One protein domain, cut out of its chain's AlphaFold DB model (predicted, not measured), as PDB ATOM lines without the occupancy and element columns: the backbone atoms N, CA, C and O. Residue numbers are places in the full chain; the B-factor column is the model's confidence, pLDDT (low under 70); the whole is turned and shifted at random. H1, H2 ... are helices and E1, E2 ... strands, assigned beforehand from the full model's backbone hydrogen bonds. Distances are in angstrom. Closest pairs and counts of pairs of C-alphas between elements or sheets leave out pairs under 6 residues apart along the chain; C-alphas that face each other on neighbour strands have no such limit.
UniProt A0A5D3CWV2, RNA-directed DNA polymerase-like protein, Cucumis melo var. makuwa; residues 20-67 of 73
ATOM      1  N   THR A  20      -1.950  65.758 -37.777       83.81
ATOM      2  CA  THR A  20      -1.193  64.894 -38.709       83.81
ATOM      3  C   THR A  20      -0.954  63.490 -38.145       83.81
ATOM      4  O   THR A  20      -0.695  62.541 -38.886       83.81
ATOM      5  N   TRP A  21      -1.071  63.345 -36.824       81.12
ATOM      6  CA  TRP A  21      -0.945  62.092 -36.094       81.12
ATOM      7  C   TRP A  21      -2.315  61.574 -35.676       81.12
ATOM      8  O   TRP A  21      -2.984  62.181 -34.847       81.12
ATOM      9  N   VAL A  22      -2.704  60.421 -36.222       83.06
ATOM     10  CA  VAL A  22      -3.956  59.742 -35.879       83.06
ATOM     11  C   VAL A  22      -3.656  58.303 -35.472       83.06
ATOM     12  O   VAL A  22      -2.963  57.578 -36.189       83.06
ATOM     13  N   SER A  23      -4.193  57.889 -34.325       84.44
ATOM     14  CA  SER A  23      -4.166  56.497 -33.871       84.44
ATOM     15  C   SER A  23      -5.469  55.784 -34.252       84.44
ATOM     16  O   SER A  23      -6.550  56.301 -33.954       84.44
ATOM     17  N   PRO A  24      -5.408  54.589 -34.868       85.81
ATOM     18  CA  PRO A  24      -6.591  53.772 -35.115       85.81
ATOM     19  C   PRO A  24      -7.338  53.426 -33.819       85.81
ATOM     20  O   PRO A  24      -6.721  53.104 -32.802       85.81
ATOM     21  N   ILE A  25      -8.672  53.422 -33.870       85.75
ATOM     22  CA  ILE A  25      -9.532  53.007 -32.754       85.75
ATOM     23  C   ILE A  25     -10.224  51.697 -33.121       85.75
ATOM     24  O   ILE A  25     -10.905  51.609 -34.139       85.75
ATOM     25  N   HIS A  26     -10.097  50.696 -32.256       87.06
ATOM     26  CA  HIS A  26     -10.758  49.405 -32.384       87.06
ATOM     27  C   HIS A  26     -11.817  49.235 -31.303       87.06
ATOM     28  O   HIS A  26     -11.612  49.589 -30.144       87.06
ATOM     29  N   VAL A  27     -12.954  48.652 -31.673       85.38
ATOM     30  CA  VAL A  27     -14.018  48.311 -30.729       85.38
ATOM     31  C   VAL A  27     -13.959  46.811 -30.476       85.38
ATOM     32  O   VAL A  27     -14.229  46.010 -31.365       85.38
ATOM     33  N   VAL A  28     -13.570  46.429 -29.263       86.25
ATOM     34  CA  VAL A  28     -13.373  45.033 -28.868       86.25
ATOM     35  C   VAL A  28     -14.512  44.617 -27.939       86.25
ATOM     36  O   VAL A  28     -14.780  45.318 -26.957       86.25
ATOM     37  N   PRO A  29     -15.199  43.492 -28.193       85.44
ATOM     38  CA  PRO A  29     -16.239  43.019 -27.291       85.44
ATOM     39  C   PRO A  29     -15.626  42.663 -25.935       85.44
ATOM     40  O   PRO A  29     -14.563  42.041 -25.847       85.44
ATOM     41  N   LYS A  30     -16.295  43.042 -24.845       82.75
ATOM     42  CA  LYS A  30     -15.888  42.626 -23.501       82.75
ATOM     43  C   LYS A  30     -16.016  41.112 -23.402       82.75
ATOM     44  O   LYS A  30     -17.097  40.563 -23.628       82.75
ATOM     45  N   LYS A  31     -14.931  40.444 -22.991       78.62
ATOM     46  CA  LYS A  31     -15.020  39.065 -22.502       78.62
ATOM     47  C   LYS A  31     -15.995  39.062 -21.329       78.62
ATOM     48  O   LYS A  31     -15.725  39.661 -20.292       78.62
ATOM     49  N   THR A  32     -17.138  38.442 -21.556       77.12
ATOM     50  CA  THR A  32     -18.207  38.263 -20.578       77.12
ATOM     51  C   THR A  32     -18.288  36.771 -20.271       77.12
ATOM     52  O   THR A  32     -17.895  35.946 -21.103       77.12
ATOM     53  N   GLY A  33     -18.734  36.428 -19.063       78.25
ATOM     54  CA  GLY A  33     -18.963  35.040 -18.670       78.25
ATOM     55  C   GLY A  33     -19.955  34.334 -19.598       78.25
ATOM     56  O   GLY A  33     -20.722  34.969 -20.323       78.25
ATOM     57  N   MET A  34     -19.916  33.005 -19.590       83.38
ATOM     58  CA  MET A  34     -20.875  32.190 -20.328       83.38
ATOM     59  C   MET A  34     -22.144  32.051 -19.487       83.38
ATOM     60  O   MET A  34     -22.072  31.631 -18.336       83.38
ATOM     61  N   THR A  35     -23.286  32.435 -20.042       83.25
ATOM     62  CA  THR A  35     -24.590  32.350 -19.374       83.25
ATOM     63  C   THR A  35     -25.381  31.201 -19.971       83.25
ATOM     64  O   THR A  35     -25.422  31.055 -21.189       83.25
ATOM     65  N   VAL A  36     -26.021  30.385 -19.139       86.12
ATOM     66  CA  VAL A  36     -26.909  29.319 -19.615       86.12
ATOM     67  C   VAL A  36     -28.292  29.916 -19.853       86.12
ATOM     68  O   VAL A  36     -28.887  30.470 -18.932       86.12
ATOM     69  N   VAL A  37     -28.781  29.837 -21.089       88.19
ATOM     70  CA  VAL A  37     -30.093  30.362 -21.490       88.19
ATOM     71  C   VAL A  37     -30.950  29.203 -21.987       88.19
ATOM     72  O   VAL A  37     -30.450  28.277 -22.627       88.19
ATOM     73  N   LYS A  38     -32.242  29.232 -21.661       91.44
ATOM     74  CA  LYS A  38     -33.207  28.231 -22.118       91.44
ATOM     75  C   LYS A  38     -33.627  28.562 -23.555       91.44
ATOM     76  O   LYS A  38     -34.051  29.687 -23.804       91.44
ATOM     77  N   ASN A  39     -33.470  27.621 -24.487       87.69
ATOM     78  CA  ASN A  39     -33.921  27.794 -25.872       87.69
ATOM     79  C   ASN A  39     -35.449  27.605 -25.995       87.69
ATOM     80  O   ASN A  39     -36.112  27.199 -25.038       87.69
ATOM     81  N   ASP A  40     -35.997  27.831 -27.192       89.88
ATOM     82  CA  ASP A  40     -37.437  27.692 -27.478       89.88
ATOM     83  C   ASP A  40     -37.973  26.262 -27.272       89.88
ATOM     84  O   ASP A  40     -39.163  26.060 -27.049       89.88
ATOM     85  N   LYS A  41     -37.090  25.258 -27.307       90.62
ATOM     86  CA  LYS A  41     -37.396  23.844 -27.036       90.62
ATOM     87  C   LYS A  41     -37.245  23.473 -25.558       90.62
ATOM     88  O   LYS A  41     -37.463  22.327 -25.178       90.62
ATOM     89  N   GLY A  42     -36.879  24.430 -24.710       89.88
ATOM     90  CA  GLY A  42     -36.701  24.241 -23.281       89.88
ATOM     91  C   GLY A  42     -35.344  23.674 -22.853       89.88
ATOM     92  O   GLY A  42     -35.158  23.410 -21.665       89.88
ATOM     93  N   GLU A  43     -34.397  23.516 -23.773       92.38
ATOM     94  CA  GLU A  43     -33.059  22.998 -23.489       92.38
ATOM     95  C   GLU A  43     -32.147  24.113 -22.963       92.38
ATOM     96  O   GLU A  43     -32.218  25.262 -23.402       92.38
ATOM     97  N   MET A  44     -31.264  23.772 -22.022       90.06
ATOM     98  CA  MET A  44     -30.277  24.702 -21.476       90.06
ATOM     99  C   MET A  44     -29.044  24.765 -22.378       90.06
ATOM    100  O   MET A  44     -28.262  23.818 -22.427       90.06
ATOM    101  N   VAL A  45     -28.849  25.892 -23.064       88.94
ATOM    102  CA  VAL A  45     -27.716  26.100 -23.974       88.94
ATOM    103  C   VAL A  45     -26.762  27.145 -23.384       88.94
ATOM    104  O   VAL A  45     -27.199  28.240 -23.012       88.94
ATOM    105  N   PRO A  46     -25.450  26.854 -23.284       85.25
ATOM    106  CA  PRO A  46     -24.470  27.857 -22.896       85.25
ATOM    107  C   PRO A  46     -24.325  28.892 -24.017       85.25
ATOM    108  O   PRO A  46     -23.902  28.580 -25.127       85.25
ATOM    109  N   MET A  47     -24.653  30.146 -23.718       84.19
ATOM    110  CA  MET A  47     -24.552  31.264 -24.647       84.19
ATOM    111  C   MET A  47     -23.522  32.279 -24.146       84.19
ATOM    112  O   MET A  47     -23.510  32.676 -22.978       84.19
ATOM    113  N   ARG A  48     -22.646  32.735 -25.047       80.38
ATOM    114  CA  ARG A  48     -21.805  33.908 -24.787       80.38
ATOM    115  C   ARG A  48     -22.621  35.166 -25.044       80.38
ATOM    116  O   ARG A  48     -22.809  35.552 -26.193       80.38
ATOM    117  N   MET A  49     -23.063  35.823 -23.979       75.81
ATOM    118  CA  MET A  49     -23.641  37.157 -24.093       75.81
ATOM    119  C   MET A  49     -22.535  38.210 -24.208       75.81
ATOM    120  O   MET A  49     -21.626  38.262 -23.384       75.81
ATOM    121  N   GLN A  50     -22.594  39.067 -25.228       75.75
ATOM    122  CA  GLN A  50     -21.709  40.230 -25.330       75.75
ATOM    123  C   GLN A  50     -22.358  41.430 -24.632       75.75
ATOM    124  O   GLN A  50     -23.069  42.211 -25.254       75.75
ATOM    125  N   ASN A  51     -22.098  41.590 -23.331       74.69
ATOM    126  CA  ASN A  51     -22.755  42.618 -22.506       74.69
ATOM    127  C   ASN A  51     -22.140  44.019 -22.639       74.69
ATOM    128  O   ASN A  51     -22.575  44.963 -21.983       74.69
ATOM    129  N   GLY A  52     -21.104  44.184 -23.458       81.12
ATOM    130  CA  GLY A  52     -20.538  45.498 -23.705       81.12
ATOM    131  C   GLY A  52     -19.306  45.474 -24.587       81.12
ATOM    132  O   GLY A  52     -18.736  44.425 -24.881       81.12
ATOM    133  N   TRP A  53     -18.870  46.671 -24.954       83.69
ATOM    134  CA  TRP A  53     -17.714  46.903 -25.809       83.69
ATOM    135  C   TRP A  53     -16.646  47.699 -25.055       83.69
ATOM    136  O   TRP A  53     -16.931  48.379 -24.064       83.69
ATOM    137  N   ARG A  54     -15.396  47.583 -25.494       84.94
ATOM    138  CA  ARG A  54     -14.271  48.430 -25.088       84.94
ATOM    139  C   ARG A  54     -13.754  49.137 -26.328       84.94
ATOM    140  O   ARG A  54     -13.585  48.498 -27.360       84.94
ATOM    141  N   MET A  55     -13.499  50.435 -26.218       86.31
ATOM    142  CA  MET A  55     -12.686  51.137 -27.205       86.31
ATOM    143  C   MET A  55     -11.218  50.967 -26.833       86.31
ATOM    144  O   MET A  55     -10.827  51.251 -25.704       86.31
ATOM    145  N   CYS A  56     -10.430  50.484 -27.784       87.44
ATOM    146  CA  CYS A  56      -8.991  50.332 -27.687       87.44
ATOM    147  C   CYS A  56      -8.356  51.262 -28.718       87.44
ATOM    148  O   CYS A  56      -8.635  51.143 -29.909       87.44
ATOM    149  N   ILE A  57      -7.517  52.184 -28.263       88.94
ATOM    150  CA  ILE A  57      -6.751  53.069 -29.139       88.94
ATOM    151  C   ILE A  57      -5.398  52.402 -29.382       88.94
ATOM    152  O   ILE A  57      -4.741  51.967 -28.435       88.94
ATOM    153  N   ASP A  58      -5.009  52.271 -30.647       88.31
ATOM    154  CA  ASP A  58      -3.733  51.668 -31.013       88.31
ATOM    155  C   ASP A  58      -2.597  52.684 -30.832       88.31
ATOM    156  O   ASP A  58      -2.386  53.586 -31.648       88.31
ATOM    157  N   TYR A  59      -1.876  52.530 -29.722       87.25
ATOM    158  CA  TYR A  59      -0.731  53.358 -29.358       87.25
ATOM    159  C   TYR A  59       0.609  52.778 -29.810       87.25
ATOM    160  O   TYR A  59       1.636  53.317 -29.423       87.25
ATOM    161  N   ARG A  60       0.655  51.710 -30.621       86.12
ATOM    162  CA  ARG A  60       1.937  51.082 -31.005       86.12
ATOM    163  C   ARG A  60       2.926  52.080 -31.602       86.12
ATOM    164  O   ARG A  60       4.048  52.176 -31.120       86.12
ATOM    165  N   LYS A  61       2.459  52.907 -32.544       84.38
ATOM    166  CA  LYS A  61       3.266  53.979 -33.136       84.38
ATOM    167  C   LYS A  61       3.767  54.950 -32.062       84.38
ATOM    168  O   LYS A  61       4.947  55.250 -32.020       84.38
ATOM    169  N   LEU A  62       2.901  55.396 -31.149       84.81
ATOM    170  CA  LEU A  62       3.290  56.296 -30.055       84.81
ATOM    171  C   LEU A  62       4.322  55.656 -29.108       84.81
ATOM    172  O   LEU A  62       5.286  56.310 -28.728       84.81
ATOM    173  N   ASN A  63       4.146  54.381 -28.762       83.50
ATOM    174  CA  ASN A  63       5.047  53.648 -27.873       83.50
ATOM    175  C   ASN A  63       6.443  53.463 -28.484       83.50
ATOM    176  O   ASN A  63       7.424  53.502 -27.749       83.50
ATOM    177  N   GLU A  64       6.541  53.303 -29.807       81.94
ATOM    178  CA  GLU A  64       7.823  53.288 -30.525       81.94
ATOM    179  C   GLU A  64       8.537  54.645 -30.438       81.94
ATOM    180  O   GLU A  64       9.742  54.685 -30.201       81.94
ATOM    181  N   PHE A  65       7.800  55.757 -30.563       78.44
ATOM    182  CA  PHE A  65       8.359  57.110 -30.423       78.44
ATOM    183  C   PHE A  65       8.750  57.457 -28.983       78.44
ATOM    184  O   PHE A  65       9.729  58.167 -28.773       78.44
ATOM    185  N   MET A  66       7.977  56.999 -27.995       69.69
ATOM    186  CA  MET A  66       8.180  57.356 -26.588       69.69
ATOM    187  C   MET A  66       9.100  56.400 -25.825       69.69
ATOM    188  O   MET A  66       9.495  56.754 -24.719       69.69
ATOM    189  N   ALA A  67       9.409  55.220 -26.380       58.31
ATOM    190  CA  ALA A  67      10.343  54.215 -25.863       58.31
ATOM    191  C   ALA A  67      10.518  54.226 -24.328       58.31
ATOM    192  O   ALA A  67      11.627  54.363 -23.814       58.31
TER     193      ALA A  67
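This is residues 20 to 67 of the 73 residues of the protein "RNA-directed DNA polymerase-like protein" of Cucumis melo var. makuwa (UniProt A0A5D3CWV2). One long, thin, twisted hairpin: the backbone runs out through E1 and E2, turns at residues 39 to 43 and comes back through E3 and E4, with the short helix H1 at the end away from the turn. The 48 printed residues hold two antiparallel two-stranded sheets, E1 - E4 and E2 - E3, in chain order E1 E2 E3 E4 H1, class mixed. It is an extended rod, 56 by 20 by 10 A, radius of gyration of the C-alphas 18.5 A.

E1, residues 25 to 29, spans 13.2 A from C-alpha 25 at (-9.532, 53.007, -32.754). E4, residues 53 to 57, spans 13.0 A. E2, residues 34 to 38, spans 13.1 A; E3, residues 44 to 48, 12.9 A. H1, residues 60 to 66, spans 9.9 A, ending at (8.180, 57.356, -26.588).

E1 and E4 are antiparallel at 152 degrees; N 26 and O 56 are 2.8 A apart. E2 and E3, a hairpin, are antiparallel at 141 degrees; N 47 and O 35 are 2.8 A apart. E1 and E2 are apart, as are E3 and E4. In H1 every O i to N i+4 pair is within hydrogen-bond range.

The farthest C-alphas, of Lys 41 and Phe 65, are 56.7 A apart. The printed part has no cut, and its four links are tight. Residues 66 to 67 have pLDDT under 70.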